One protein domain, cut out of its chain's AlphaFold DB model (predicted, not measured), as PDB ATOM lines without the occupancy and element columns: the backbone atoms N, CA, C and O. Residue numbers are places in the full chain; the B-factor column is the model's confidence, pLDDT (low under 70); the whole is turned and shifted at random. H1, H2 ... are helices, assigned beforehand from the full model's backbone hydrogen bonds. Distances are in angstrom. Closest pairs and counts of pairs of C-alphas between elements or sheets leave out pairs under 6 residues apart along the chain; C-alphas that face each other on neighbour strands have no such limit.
ATOM      1  N   LEU A   4      35.852  31.632  88.341       88.31
ATOM      2  CA  LEU A   4      35.517  32.824  87.558       88.31
ATOM      3  C   LEU A   4      36.563  33.940  87.713       88.31
ATOM      4  O   LEU A   4      36.996  34.523  86.725       88.31
ATOM      5  N   ARG A   5      37.030  34.200  88.943       89.44
ATOM      6  CA  ARG A   5      38.067  35.214  89.205       89.44
ATOM      7  C   ARG A   5      39.368  34.903  88.471       89.44
ATOM      8  O   ARG A   5      39.984  35.815  87.928       89.44
ATOM      9  N   TRP A   6      39.769  33.631  88.433       92.38
ATOM     10  CA  TRP A   6      40.975  33.207  87.720       92.38
ATOM     11  C   TRP A   6      40.834  33.350  86.208       92.38
ATOM     12  O   TRP A   6      41.737  33.885  85.573       92.38
ATOM     13  N   GLN A   7      39.698  32.950  85.638       92.56
ATOM     14  CA  GLN A   7      39.431  33.128  84.209       92.56
ATOM     15  C   GLN A   7      39.472  34.609  83.809       92.56
ATOM     16  O   GLN A   7      40.139  34.967  82.840       92.56
ATOM     17  N   THR A   8      38.833  35.482  84.590       91.31
ATOM     18  CA  THR A   8      38.857  36.934  84.366       91.31
ATOM     19  C   THR A   8      40.267  37.509  84.507       91.31
ATOM     20  O   THR A   8      40.686  38.302  83.668       91.31
ATOM     21  N   ALA A   9      41.037  37.077  85.511       92.56
ATOM     22  CA  ALA A   9      42.420  37.517  85.687       92.56
ATOM     23  C   ALA A   9      43.320  37.115  84.510       92.56
ATOM     24  O   ALA A   9      44.097  37.939  84.027       92.56
ATOM     25  N   ILE A  10      43.190  35.881  84.016       95.06
ATOM     26  CA  ILE A  10      43.936  35.391  82.850       95.06
ATOM     27  C   ILE A  10      43.568  36.204  81.604       95.06
ATOM     28  O   ILE A  10      44.463  36.648  80.886       95.06
ATOM     29  N   ALA A  11      42.272  36.453  81.382       93.69
ATOM     30  CA  ALA A  11      41.796  37.226  80.238       93.69
ATOM     31  C   ALA A  11      42.366  38.655  80.228       93.69
ATOM     32  O   ALA A  11      42.977  39.057  79.239       93.69
ATOM     33  N   HIS A  12      42.254  39.385  81.344       94.25
ATOM     34  CA  HIS A  12      42.832  40.728  81.467       94.25
ATOM     35  C   HIS A  12      44.353  40.720  81.295       94.25
ATOM     36  O   HIS A  12      44.906  41.557  80.589       94.25
ATOM     37  N   THR A  13      45.047  39.751  81.903       94.75
ATOM     38  CA  THR A  13      46.513  39.661  81.815       94.75
ATOM     39  C   THR A  13      46.973  39.481  80.369       94.75
ATOM     40  O   THR A  13      47.902  40.160  79.937       94.75
ATOM     41  N   GLY A  14      46.307  38.616  79.596       92.94
ATOM     42  CA  GLY A  14      46.640  38.401  78.187       92.94
ATOM     43  C   GLY A  14      46.505  39.674  77.350       92.94
ATOM     44  O   GLY A  14      47.413  40.020  76.591       92.94
ATOM     45  N   VAL A  15      45.406  40.412  77.524       93.56
ATOM     46  CA  VAL A  15      45.166  41.652  76.770       93.56
ATOM     47  C   VAL A  15      46.103  42.774  77.227       93.56
ATOM     48  O   VAL A  15      46.644  43.496  76.390       93.56
ATOM     49  N   LEU A  16      46.383  42.887  78.527       94.75
ATOM     50  CA  LEU A  16      47.348  43.853  79.055       94.75
ATOM     51  C   LEU A  16      48.759  43.606  78.523       94.75
ATOM     52  O   LEU A  16      49.425  44.557  78.120       94.75
ATOM     53  N   LEU A  17      49.209  42.350  78.455       94.62
ATOM     54  CA  LEU A  17      50.505  42.019  77.856       94.62
ATOM     55  C   LEU A  17      50.562  42.430  76.380       94.62
ATOM     56  O   LEU A  17      51.578  42.961  75.932       94.62
ATOM     57  N   TRP A  18      49.466  42.259  75.638       93.50
ATOM     58  CA  TRP A  18      49.379  42.717  74.252       93.50
ATOM     59  C   TRP A  18      49.442  44.250  74.126       93.50
ATOM     60  O   TRP A  18      50.157  44.771  73.261       93.50
ATOM     61  N   GLN A  19      48.761  44.987  75.009       92.69
ATOM     62  CA  GLN A  19      48.851  46.451  75.065       92.69
ATOM     63  C   GLN A  19      50.268  46.918  75.415       92.69
ATOM     64  O   GLN A  19      50.807  47.783  74.727       92.69
ATOM     65  N   VAL A  20      50.894  46.323  76.438       93.56
ATOM     66  CA  VAL A  20      52.271  46.638  76.855       93.56
ATOM     67  C   VAL A  20      53.248  46.384  75.713       93.56
ATOM     68  O   VAL A  20      54.073  47.246  75.419       93.56
ATOM     69  N   TYR A  21      53.130  45.246  75.028       91.38
ATOM     70  CA  TYR A  21      53.951  44.939  73.860       91.38
ATOM     71  C   TYR A  21      53.803  46.004  72.765       91.38
ATOM     72  O   TYR A  21      54.804  46.506  72.247       91.38
ATOM     73  N   SER A  22      52.567  46.388  72.441       89.12
ATOM     74  CA  SER A  22      52.290  47.400  71.415       89.12
ATOM     75  C   SER A  22      52.828  48.778  71.821       89.12
ATOM     76  O   SER A  22      53.476  49.444  71.016       89.12
ATOM     77  N   ALA A  23      52.638  49.180  73.082       89.81
ATOM     78  CA  ALA A  23      53.131  50.444  73.628       89.81
ATOM     79  C   ALA A  23      54.664  50.510  73.636       89.81
ATOM     80  O   ALA A  23      55.250  51.487  73.172       89.81
ATOM     81  N   ALA A  24      55.320  49.453  74.119       89.38
ATOM     82  CA  ALA A  24      56.776  49.365  74.178       89.38
ATOM     83  C   ALA A  24      57.395  49.382  72.775       89.38
ATOM     84  O   ALA A  24      58.399  50.060  72.542       89.38
ATOM     85  N   THR A  25      56.771  48.682  71.825       86.38
ATOM     86  CA  THR A  25      57.191  48.686  70.420       86.38
ATOM     87  C   THR A  25      57.048  50.081  69.818       86.38
ATOM     88  O   THR A  25      58.010  50.599  69.255       86.38
ATOM     89  N   ALA A  26      55.898  50.737  70.002       84.56
ATOM     90  CA  ALA A  26      55.669  52.107  69.545       84.56
ATOM     91  C   ALA A  26      56.685  53.099  70.130       84.56
ATOM     92  O   ALA A  26      57.220  53.936  69.401       84.56
ATOM     93  N   TRP A  27      56.993  52.989  71.424       86.31
ATOM     94  CA  TRP A  27      57.964  53.855  72.086       86.31
ATOM     95  C   TRP A  27      59.375  53.648  71.530       86.31
ATOM     96  O   TRP A  27      60.025  54.619  71.125       86.31
ATOM     97  N   ARG A  28      59.840  52.396  71.443       85.75
ATOM     98  CA  ARG A  28      61.157  52.065  70.879       85.75
ATOM     99  C   ARG A  28      61.285  52.569  69.442       85.75
ATOM    100  O   ARG A  28      62.275  53.218  69.112       85.75
ATOM    101  N   PHE A  57      53.411  58.539  74.868       85.88
ATOM    102  CA  PHE A  57      52.247  58.555  75.754       85.88
ATOM    103  C   PHE A  57      51.440  57.254  75.749       85.88
ATOM    104  O   PHE A  57      50.734  56.985  76.720       85.88
ATOM    105  N   TRP A  58      51.592  56.398  74.734       86.94
ATOM    106  CA  TRP A  58      50.921  55.095  74.687       86.94
ATOM    107  C   TRP A  58      51.215  54.189  75.891       86.94
ATOM    108  O   TRP A  58      50.390  53.342  76.209       86.94
ATOM    109  N   MET A  59      52.324  54.393  76.610       86.94
ATOM    110  CA  MET A  59      52.635  53.659  77.847       86.94
ATOM    111  C   MET A  59      51.662  53.940  79.001       86.94
ATOM    112  O   MET A  59      51.534  53.113  79.899       86.94
ATOM    113  N   ILE A  60      50.953  55.071  78.986       91.69
ATOM    114  CA  ILE A  60      49.959  55.411  80.018       91.69
ATOM    115  C   ILE A  60      48.726  54.507  79.911       91.69
ATOM    116  O   ILE A  60      48.115  54.152  80.917       91.69
ATOM    117  N   VAL A  61      48.373  54.092  78.696       92.06
ATOM    118  CA  VAL A  61      47.177  53.294  78.414       92.06
ATOM    119  C   VAL A  61      47.161  51.948  79.156       92.06
ATOM    120  O   VAL A  61      46.215  51.726  79.918       92.06
ATOM    121  N   PRO A  62      48.185  51.075  79.046       93.12
ATOM    122  CA  PRO A  62      48.198  49.820  79.793       93.12
ATOM    123  C   PRO A  62      48.226  50.032  81.313       93.12
ATOM    124  O   PRO A  62      47.724  49.186  82.044       93.12
ATOM    125  N   ILE A  63      48.751  51.160  81.813       94.44
ATOM    126  CA  ILE A  63      48.742  51.480  83.252       94.44
ATOM    127  C   ILE A  63      47.310  51.739  83.739       94.44
ATOM    128  O   ILE A  63      46.901  51.206  84.772       94.44
ATOM    129  N   ILE A  64      46.526  52.518  82.987       95.31
ATOM    130  CA  ILE A  64      45.119  52.792  83.315       95.31
ATOM    131  C   ILE A  64      44.312  51.490  83.310       95.31
ATOM    132  O   ILE A  64      43.584  51.206  84.265       95.31
ATOM    133  N   PHE A  65      44.477  50.668  82.270       95.69
ATOM    134  CA  PHE A  65      43.766  49.394  82.172       95.69
ATOM    135  C   PHE A  65      44.223  48.373  83.214       95.69
ATOM    136  O   PHE A  65      43.385  47.648  83.736       95.69
ATOM    137  N   ALA A  66      45.492  48.374  83.629       94.94
ATOM    138  CA  ALA A  66      45.942  47.558  84.757       94.94
ATOM    139  C   ALA A  66      45.227  47.943  86.065       94.94
ATOM    140  O   ALA A  66      44.840  47.075  86.846       94.94
ATOM    141  N   GLY A  67      44.988  49.236  86.301       95.94
ATOM    142  CA  GLY A  67      44.178  49.685  87.437       95.94
ATOM    143  C   GLY A  67      42.728  49.194  87.351       95.94
ATOM    144  O   GLY A  67      42.187  48.656  88.321       95.94
ATOM    145  N   LEU A  68      42.106  49.335  86.177       94.50
ATOM    146  CA  LEU A  68      40.727  48.894  85.938       94.50
ATOM    147  C   LEU A  68      40.573  47.372  86.031       94.50
ATOM    148  O   LEU A  68      39.585  46.903  86.601       94.50
ATOM    149  N   SER A  69      41.546  46.600  85.546       93.06
ATOM    150  CA  SER A  69      41.534  45.139  85.604       93.06
ATOM    151  C   SER A  69      41.600  44.635  87.045       93.06
ATOM    152  O   SER A  69      40.835  43.749  87.419       93.06
ATOM    153  N   ILE A  70      42.410  45.259  87.909       95.19
ATOM    154  CA  ILE A  70      42.463  44.927  89.342       95.19
ATOM    155  C   ILE A  70      41.089  45.139  89.993       95.19
ATOM    156  O   ILE A  70      40.622  44.286  90.754       95.19
ATOM    157  N   VAL A  71      40.421  46.259  89.696       94.62
ATOM    158  CA  VAL A  71      39.077  46.547  90.224       94.62
ATOM    159  C   VAL A  71      38.050  45.552  89.675       94.62
ATOM    160  O   VAL A  71      37.244  45.026  90.445       94.62
ATOM    161  N   SER A  72      38.113  45.259  88.374       92.94
ATOM    162  CA  SER A  72      37.275  44.276  87.678       92.94
ATOM    163  C   SER A  72      37.381  42.886  88.317       92.94
ATOM    164  O   SER A  72      36.378  42.341  88.777       92.94
ATOM    165  N   ILE A  73      38.599  42.352  88.459       92.06
ATOM    166  CA  ILE A  73      38.866  41.016  89.016       92.06
ATOM    167  C   ILE A  73      38.348  40.910  90.456       92.06
ATOM    168  O   ILE A  73      37.738  39.907  90.831       92.06
ATOM    169  N   ARG A  74      38.538  41.958  91.270       92.31
ATOM    170  CA  ARG A  74      38.045  41.988  92.658       92.31
ATOM    171  C   ARG A  74      36.518  41.974  92.736       92.31
ATOM    172  O   ARG A  74      35.968  41.384  93.667       92.31
ATOM    173  N   ARG A  75      35.833  42.606  91.778       91.25
ATOM    174  CA  ARG A  75      34.375  42.811  91.785       91.25
ATOM    175  C   ARG A  75      33.597  41.899  90.832       91.25
ATOM    176  O   ARG A  75      32.381  42.030  90.775       91.25
ATOM    177  N   VAL A  76      34.239  40.961  90.132       90.88
ATOM    178  CA  VAL A  76      33.581  40.128  89.102       90.88
ATOM    179  C   VAL A  76      32.363  39.352  89.615       90.88
ATOM    180  O   VAL A  76      31.386  39.196  88.892       90.88
ATOM    181  N   GLU A  77      32.384  38.917  90.875       87.12
ATOM    182  CA  GLU A  77      31.284  38.156  91.486       87.12
ATOM    183  C   GLU A  77      30.047  39.022  91.757       87.12
ATOM    184  O   GLU A  77      28.927  38.539  91.645       87.12
ATOM    185  N   SER A  78      30.240  40.300  92.098       90.94
ATOM    186  CA  SER A  78      29.140  41.228  92.377       90.94
ATOM    187  C   SER A  78      28.726  42.046  91.152       90.94
ATOM    188  O   SER A  78      27.579  42.470  91.058       90.94
ATOM    189  N   HIS A  79      29.641  42.264  90.203       91.62
ATOM    190  CA  HIS A  79      29.447  43.123  89.032       91.62
ATOM    191  C   HIS A  79      30.066  42.502  87.764       91.62
ATOM    192  O   HIS A  79      30.991  43.074  87.178       91.62
ATOM    193  N   PRO A  80      29.551  41.360  87.275       89.19
ATOM    194  CA  PRO A  80      30.125  40.674  86.114       89.19
ATOM    195  C   PRO A  80      30.070  41.526  84.838       89.19
ATOM    196  O   PRO A  80      30.985  41.481  84.022       89.19
ATOM    197  N   ARG A  81      29.039  42.371  84.689       92.50
ATOM    198  CA  ARG A  81      28.919  43.295  83.548       92.50
ATOM    199  C   ARG A  81      30.080  44.284  83.485       92.50
ATOM    200  O   ARG A  81      30.614  44.502  82.409       92.50
ATOM    201  N   PHE A  82      30.501  44.825  84.630       90.94
ATOM    202  CA  PHE A  82      31.641  45.739  84.688       90.94
ATOM    203  C   PHE A  82      32.921  45.047  84.210       90.94
ATOM    204  O   PHE A  82      33.643  45.608  83.391       90.94
ATOM    205  N   ALA A  83      33.158  43.808  84.650       90.19
ATOM    206  CA  ALA A  83      34.328  43.045  84.230       90.19
ATOM    207  C   ALA A  83      34.356  42.785  82.716       90.19
ATOM    208  O   ALA A  83      35.383  42.988  82.068       90.19
ATOM    209  N   VAL A  84      33.208  42.416  82.138       92.62
ATOM    210  CA  VAL A  84      33.062  42.222  80.688       92.62
ATOM    211  C   VAL A  84      33.283  43.530  79.926       92.62
ATOM    212  O   VAL A  84      33.989  43.530  78.920       92.62
ATOM    213  N   THR A  85      32.735  44.653  80.401       95.06
ATOM    214  CA  THR A  85      32.927  45.964  79.761       95.06
ATOM    215  C   THR A  85      34.389  46.404  79.790       95.06
ATOM    216  O   THR A  85      34.891  46.877  78.773       95.06
ATOM    217  N   VAL A  86      35.088  46.220  80.917       95.31
ATOM    218  CA  VAL A  86      36.523  46.536  81.019       95.31
ATOM    219  C   VAL A  86      37.324  45.671  80.051       95.31
ATOM    220  O   VAL A  86      38.121  46.209  79.293       95.31
ATOM    221  N   LEU A  87      37.072  44.360  80.009       94.19
ATOM    222  CA  LEU A  87      37.778  43.454  79.100       94.19
ATOM    223  C   LEU A  87      37.524  43.803  77.623       94.19
ATOM    224  O   LEU A  87      38.452  43.819  76.819       94.19
ATOM    225  N   ALA A  88      36.281  44.125  77.258       95.50
ATOM    226  CA  ALA A  88      35.952  44.555  75.901       95.50
ATOM    227  C   ALA A  88      36.680  45.857  75.531       95.50
ATOM    228  O   ALA A  88      37.264  45.950  74.452       95.50
ATOM    229  N   ALA A  89      36.700  46.839  76.438       95.69
ATOM    230  CA  ALA A  89      37.431  48.086  76.240       95.69
ATOM    231  C   ALA A  89      38.945  47.847  76.101       95.69
ATOM    232  O   ALA A  89      39.568  48.426  75.214       95.69
ATOM    233  N   GLU A  90      39.527  46.952  76.905       95.12
ATOM    234  CA  GLU A  90      40.937  46.567  76.791       95.12
ATOM    235  C   GLU A  90      41.265  45.982  75.415       95.12
ATOM    236  O   GLU A  90      42.288  46.340  74.829       95.12
ATOM    237  N   ILE A  91      40.406  45.106  74.886       95.38
ATOM    238  CA  ILE A  91      40.600  44.482  73.570       95.38
ATOM    239  C   ILE A  91      40.522  45.535  72.465       95.38
ATOM    240  O   ILE A  91      41.400  45.586  71.605       95.38
ATOM    241  N   VAL A  92      39.502  46.398  72.498       95.94
ATOM    242  CA  VAL A  92      39.340  47.487  71.521       95.94
ATOM    243  C   VAL A  92      40.567  48.392  71.530       95.94
ATOM    244  O   VAL A  92      41.106  48.719  70.477       95.94
ATOM    245  N   VAL A  93      41.057  48.753  72.713       93.88
ATOM    246  CA  VAL A  93      42.242  49.598  72.844       93.88
ATOM    247  C   VAL A  93      43.500  48.889  72.355       93.88
ATOM    248  O   VAL A  93      44.283  49.501  71.632       93.88
ATOM    249  N   ALA A  94      43.684  47.603  72.659       91.38
ATOM    250  CA  ALA A  94      44.809  46.829  72.140       91.38
ATOM    251  C   ALA A  94      44.800  46.770  70.603       91.38
ATOM    252  O   ALA A  94      45.848  46.931  69.975       91.38
ATOM    253  N   LEU A  95      43.622  46.611  69.991       92.38
ATOM    254  CA  LEU A  95      43.446  46.658  68.538       92.38
ATOM    255  C   LEU A  95      43.788  48.036  67.969       92.38
ATOM    256  O   LEU A  95      44.563  48.111  67.019       92.38
ATOM    257  N   VAL A  96      43.270  49.113  68.566       90.12
ATOM    258  CA  VAL A  96      43.575  50.490  68.145       90.12
ATOM    259  C   VAL A  96      45.071  50.758  68.236       90.12
ATOM    260  O   VAL A  96      45.647  51.272  67.285       90.12
ATOM    261  N   MET A  97      45.722  50.362  69.331       87.69
ATOM    262  CA  MET A  97      47.171  50.482  69.482       87.69
ATOM    263  C   MET A  97      47.909  49.714  68.391       87.69
ATOM    264  O   MET A  97      48.850  50.247  67.807       87.69
ATOM    265  N   ASN A  98      47.475  48.483  68.103       87.44
ATOM    266  CA  ASN A  98      48.099  47.629  67.100       87.44
ATOM    267  C   ASN A  98      47.988  48.218  65.687       87.44
ATOM    268  O   ASN A  98      48.985  48.317  64.976       87.44
ATOM    269  N   ILE A  99      46.790  48.667  65.308       84.81
ATOM    270  CA  ILE A  99      46.537  49.345  64.031       84.81
ATOM    271  C   ILE A  99      47.343  50.637  63.961       84.81
ATOM    272  O   ILE A  99      48.039  50.867  62.978       84.81
ATOM    273  N   TRP A 100      47.312  51.446  65.020       80.69
ATOM    274  CA  TRP A 100      48.014  52.721  65.070       80.69
ATOM    275  C   TRP A 100      49.510  52.549  64.814       80.69
ATOM    276  O   TRP A 100      50.052  53.224  63.946       80.69
ATOM    277  N   TRP A 101      50.184  51.620  65.503       74.12
ATOM    278  CA  TRP A 101      51.619  51.438  65.280       74.12
ATOM    279  C   TRP A 101      51.919  50.754  63.941       74.12
ATOM    280  O   TRP A 101      52.923  51.092  63.322       74.12
ATOM    281  N   ARG A 102      51.084  49.824  63.458       73.25
ATOM    282  CA  ARG A 102      51.315  49.178  62.155       73.25
ATOM    283  C   ARG A 102      51.096  50.149  61.001       73.25
ATOM    284  O   ARG A 102      51.976  50.296  60.160       73.25
ATOM    285  N   GLU A 103      49.965  50.833  60.948       67.38
ATOM    286  CA  GLU A 103      49.613  51.678  59.804       67.38
ATOM    287  C   GLU A 103      50.374  53.003  59.795       67.38
ATOM    288  O   GLU A 103      50.835  53.427  58.734       67.38
ATOM    289  N   ALA A 104      50.604  53.626  60.954       63.22
ATOM    290  CA  ALA A 104      51.346  54.884  61.013       63.22
ATOM    291  C   ALA A 104      52.855  54.716  60.763       63.22
ATOM    292  O   ALA A 104      53.527  55.701  60.475       63.22
ATOM    293  N   TRP A 105      53.400  53.496  60.851       61.91
ATOM    294  CA  TRP A 105      54.815  53.219  60.564       61.91
ATOM    295  C   TRP A 105      55.013  52.591  59.182       61.91
ATOM    296  O   TRP A 105      55.846  53.065  58.410       61.91
ATOM    297  N   PHE A 106      54.222  51.578  58.813       58.03
ATOM    298  CA  PHE A 106      54.333  50.968  57.486       58.03
ATOM    299  C   PHE A 106      53.771  51.859  56.384       58.03
ATOM    300  O   PHE A 106      54.355  51.887  55.308       58.03
ATOM    301  N   GLY A 107      52.698  52.616  56.621       60.88
ATOM    302  CA  GLY A 107      52.118  53.506  55.611       60.88
ATOM    303  C   GLY A 107      53.131  54.519  55.059       60.88
ATOM    304  O   GLY A 107      53.350  54.554  53.846       60.88
ATOM    305  N   PRO A 108      53.819  55.299  55.914       59.84
ATOM    306  CA  PRO A 108      54.843  56.237  55.463       59.84
ATOM    307  C   PRO A 108      56.064  55.561  54.833       59.84
ATOM    308  O   PRO A 108      56.559  56.048  53.822       59.84
ATOM    309  N   ILE A 109      56.532  54.430  55.380       61.06
ATOM    310  CA  ILE A 109      57.664  53.676  54.812       61.06
ATOM    311  C   ILE A 109      57.313  53.130  53.422       61.06
ATOM    312  O   ILE A 109      58.108  53.257  52.497       61.06
ATOM    313  N   LEU A 110      56.113  52.575  53.242       57.34
ATOM    314  CA  LEU A 110      55.627  52.094  51.946       57.34
ATOM    315  C   LEU A 110      55.468  53.237  50.941       57.34
ATOM    316  O   LEU A 110      55.792  53.061  49.769       57.34
ATOM    317  N   ASN A 111      55.011  54.410  51.386       59.19
ATOM    318  CA  ASN A 111      54.936  55.597  50.536       59.19
ATOM    319  C   ASN A 111      56.323  56.117  50.139       59.19
ATOM    320  O   ASN A 111      56.507  56.490  48.986       59.19
ATOM    321  N   LEU A 112      57.301  56.095  51.048       57.03
ATOM    322  CA  LEU A 112      58.696  56.424  50.735       57.03
ATOM    323  C   LEU A 112      59.294  55.434  49.727       57.03
ATOM    324  O   LEU A 112      59.888  55.859  48.744       57.03
ATOM    325  N   ILE A 113      59.087  54.128  49.913       55.97
ATOM    326  CA  ILE A 113      59.557  53.097  48.972       55.97
ATOM    327  C   ILE A 113      58.940  53.300  47.580       55.97
ATOM    328  O   ILE A 113      59.657  53.232  46.589       55.97
ATOM    329  N   ARG A 114      57.638  53.609  47.496       53.75
ATOM    330  CA  ARG A 114      56.942  53.898  46.225       53.75
ATOM    331  C   ARG A 114      57.392  55.179  45.522       53.75
ATOM    332  O   ARG A 114      57.051  55.360  44.363       53.75
ATOM    333  N   GLN A 115      58.047  56.100  46.222       51.03
ATOM    334  CA  GLN A 115      58.571  57.330  45.621       51.03
ATOM    335  C   GLN A 115      60.020  57.181  45.145       51.03
ATOM    336  O   GLN A 115      60.480  58.003  44.356       51.03
ATOM    337  N   VAL A 116      60.743  56.172  45.644       52.47
ATOM    338  CA  VAL A 116      62.160  55.930  45.332       52.47
ATOM    339  C   VAL A 116      62.347  54.806  44.304       52.47
ATOM    340  O   VAL A 116      63.345  54.822  43.586       52.47
ATOM    341  N   GLY A 117      61.424  53.840  44.234       42.22
ATOM    342  CA  GLY A 117      61.372  52.805  43.190       42.22
ATOM    343  C   GLY A 117      60.397  53.157  42.079       42.22
ATOM    344  O   GLY A 117      60.707  52.811  40.920       42.22
TER     345      GLY A 117
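Overview. This is residues 4 to 28 and 57 to 117 of the 117 residues of an uncharacterized protein of Acidobacteria bacterium (UniProt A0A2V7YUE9). One long helix, H3, runs the length of a rod, and two shorter helices, H1 and H2, lie nearly side by side along its first part, so that the three make an up-and-down bundle. Past this bundle the far end of H3 sticks out alone, with residues 106 to 117 standing free, of which 106 to 116 belong to H3. The printed part has 86 residues with three named helices, H1, H2 and H3 in that order along the chain, and no named strand; the class is all helix. The whole is loose, with a radius of gyration of the C-alphas of 16.3 A and spans of 59 by 19 by 17 A.

Arrangement. H3, residues 80 to 116, is the longest helix. H1, residues 4 to 28, touches H3 and runs the same way at a shallow tilt of 23 degrees; their closest C-alphas are those of Gln 19 and Ala 94, 5.0 A apart. H2, residues 60 to 75, touches H3 at a shallow tilt of 20 degrees, opposite ways, and H3 touches H2 with residues 82 to 90 alone. The closest C-alphas of H2 and H3, those of Ser 72 and Ala 83, are 4.7 A apart, and the two helices form a helical hairpin. H1 and H2 also touch, at a shallow tilt of 3 degrees, opposite ways; their closest C-alphas are those of Gln 19 and Pro 62, at 5.8 A. The three form a bundle, up and down, each helix running against the one before it in the chain. Each O i to N i+4 pair in H1 and H2 is within hydrogen-bond range, and in H3 32 of 33 are.

Along the chain. H3 measures 54.1 A from C-alpha 80 at (30.125, 40.674, 86.114) to C-alpha 116 at (62.160, 55.930, 45.332). H1, 25 residues, measures 36.1 A and begins with C-alpha 4 at (35.517, 32.824, 87.558). H2, 16 residues, measures 23.2 A from Ile 60 to Arg 75.

Size, cuts and confidence. The two C-alphas farthest apart are those of Ser 78 and Gly 117, 59.9 A. Without the stretch that stands free, the body of 74 residues spans 42 by 17 by 16 A. Residues 29 to 56 are not printed, and C-alphas 28 and 57 are 12.1 A apart across this cut, which falls in the link from H1 to H2. The link from H2 to H3 is tight, with 4 residues. The mean pLDDT of the printed part is 85.3; residues 103 to 117 are under 70.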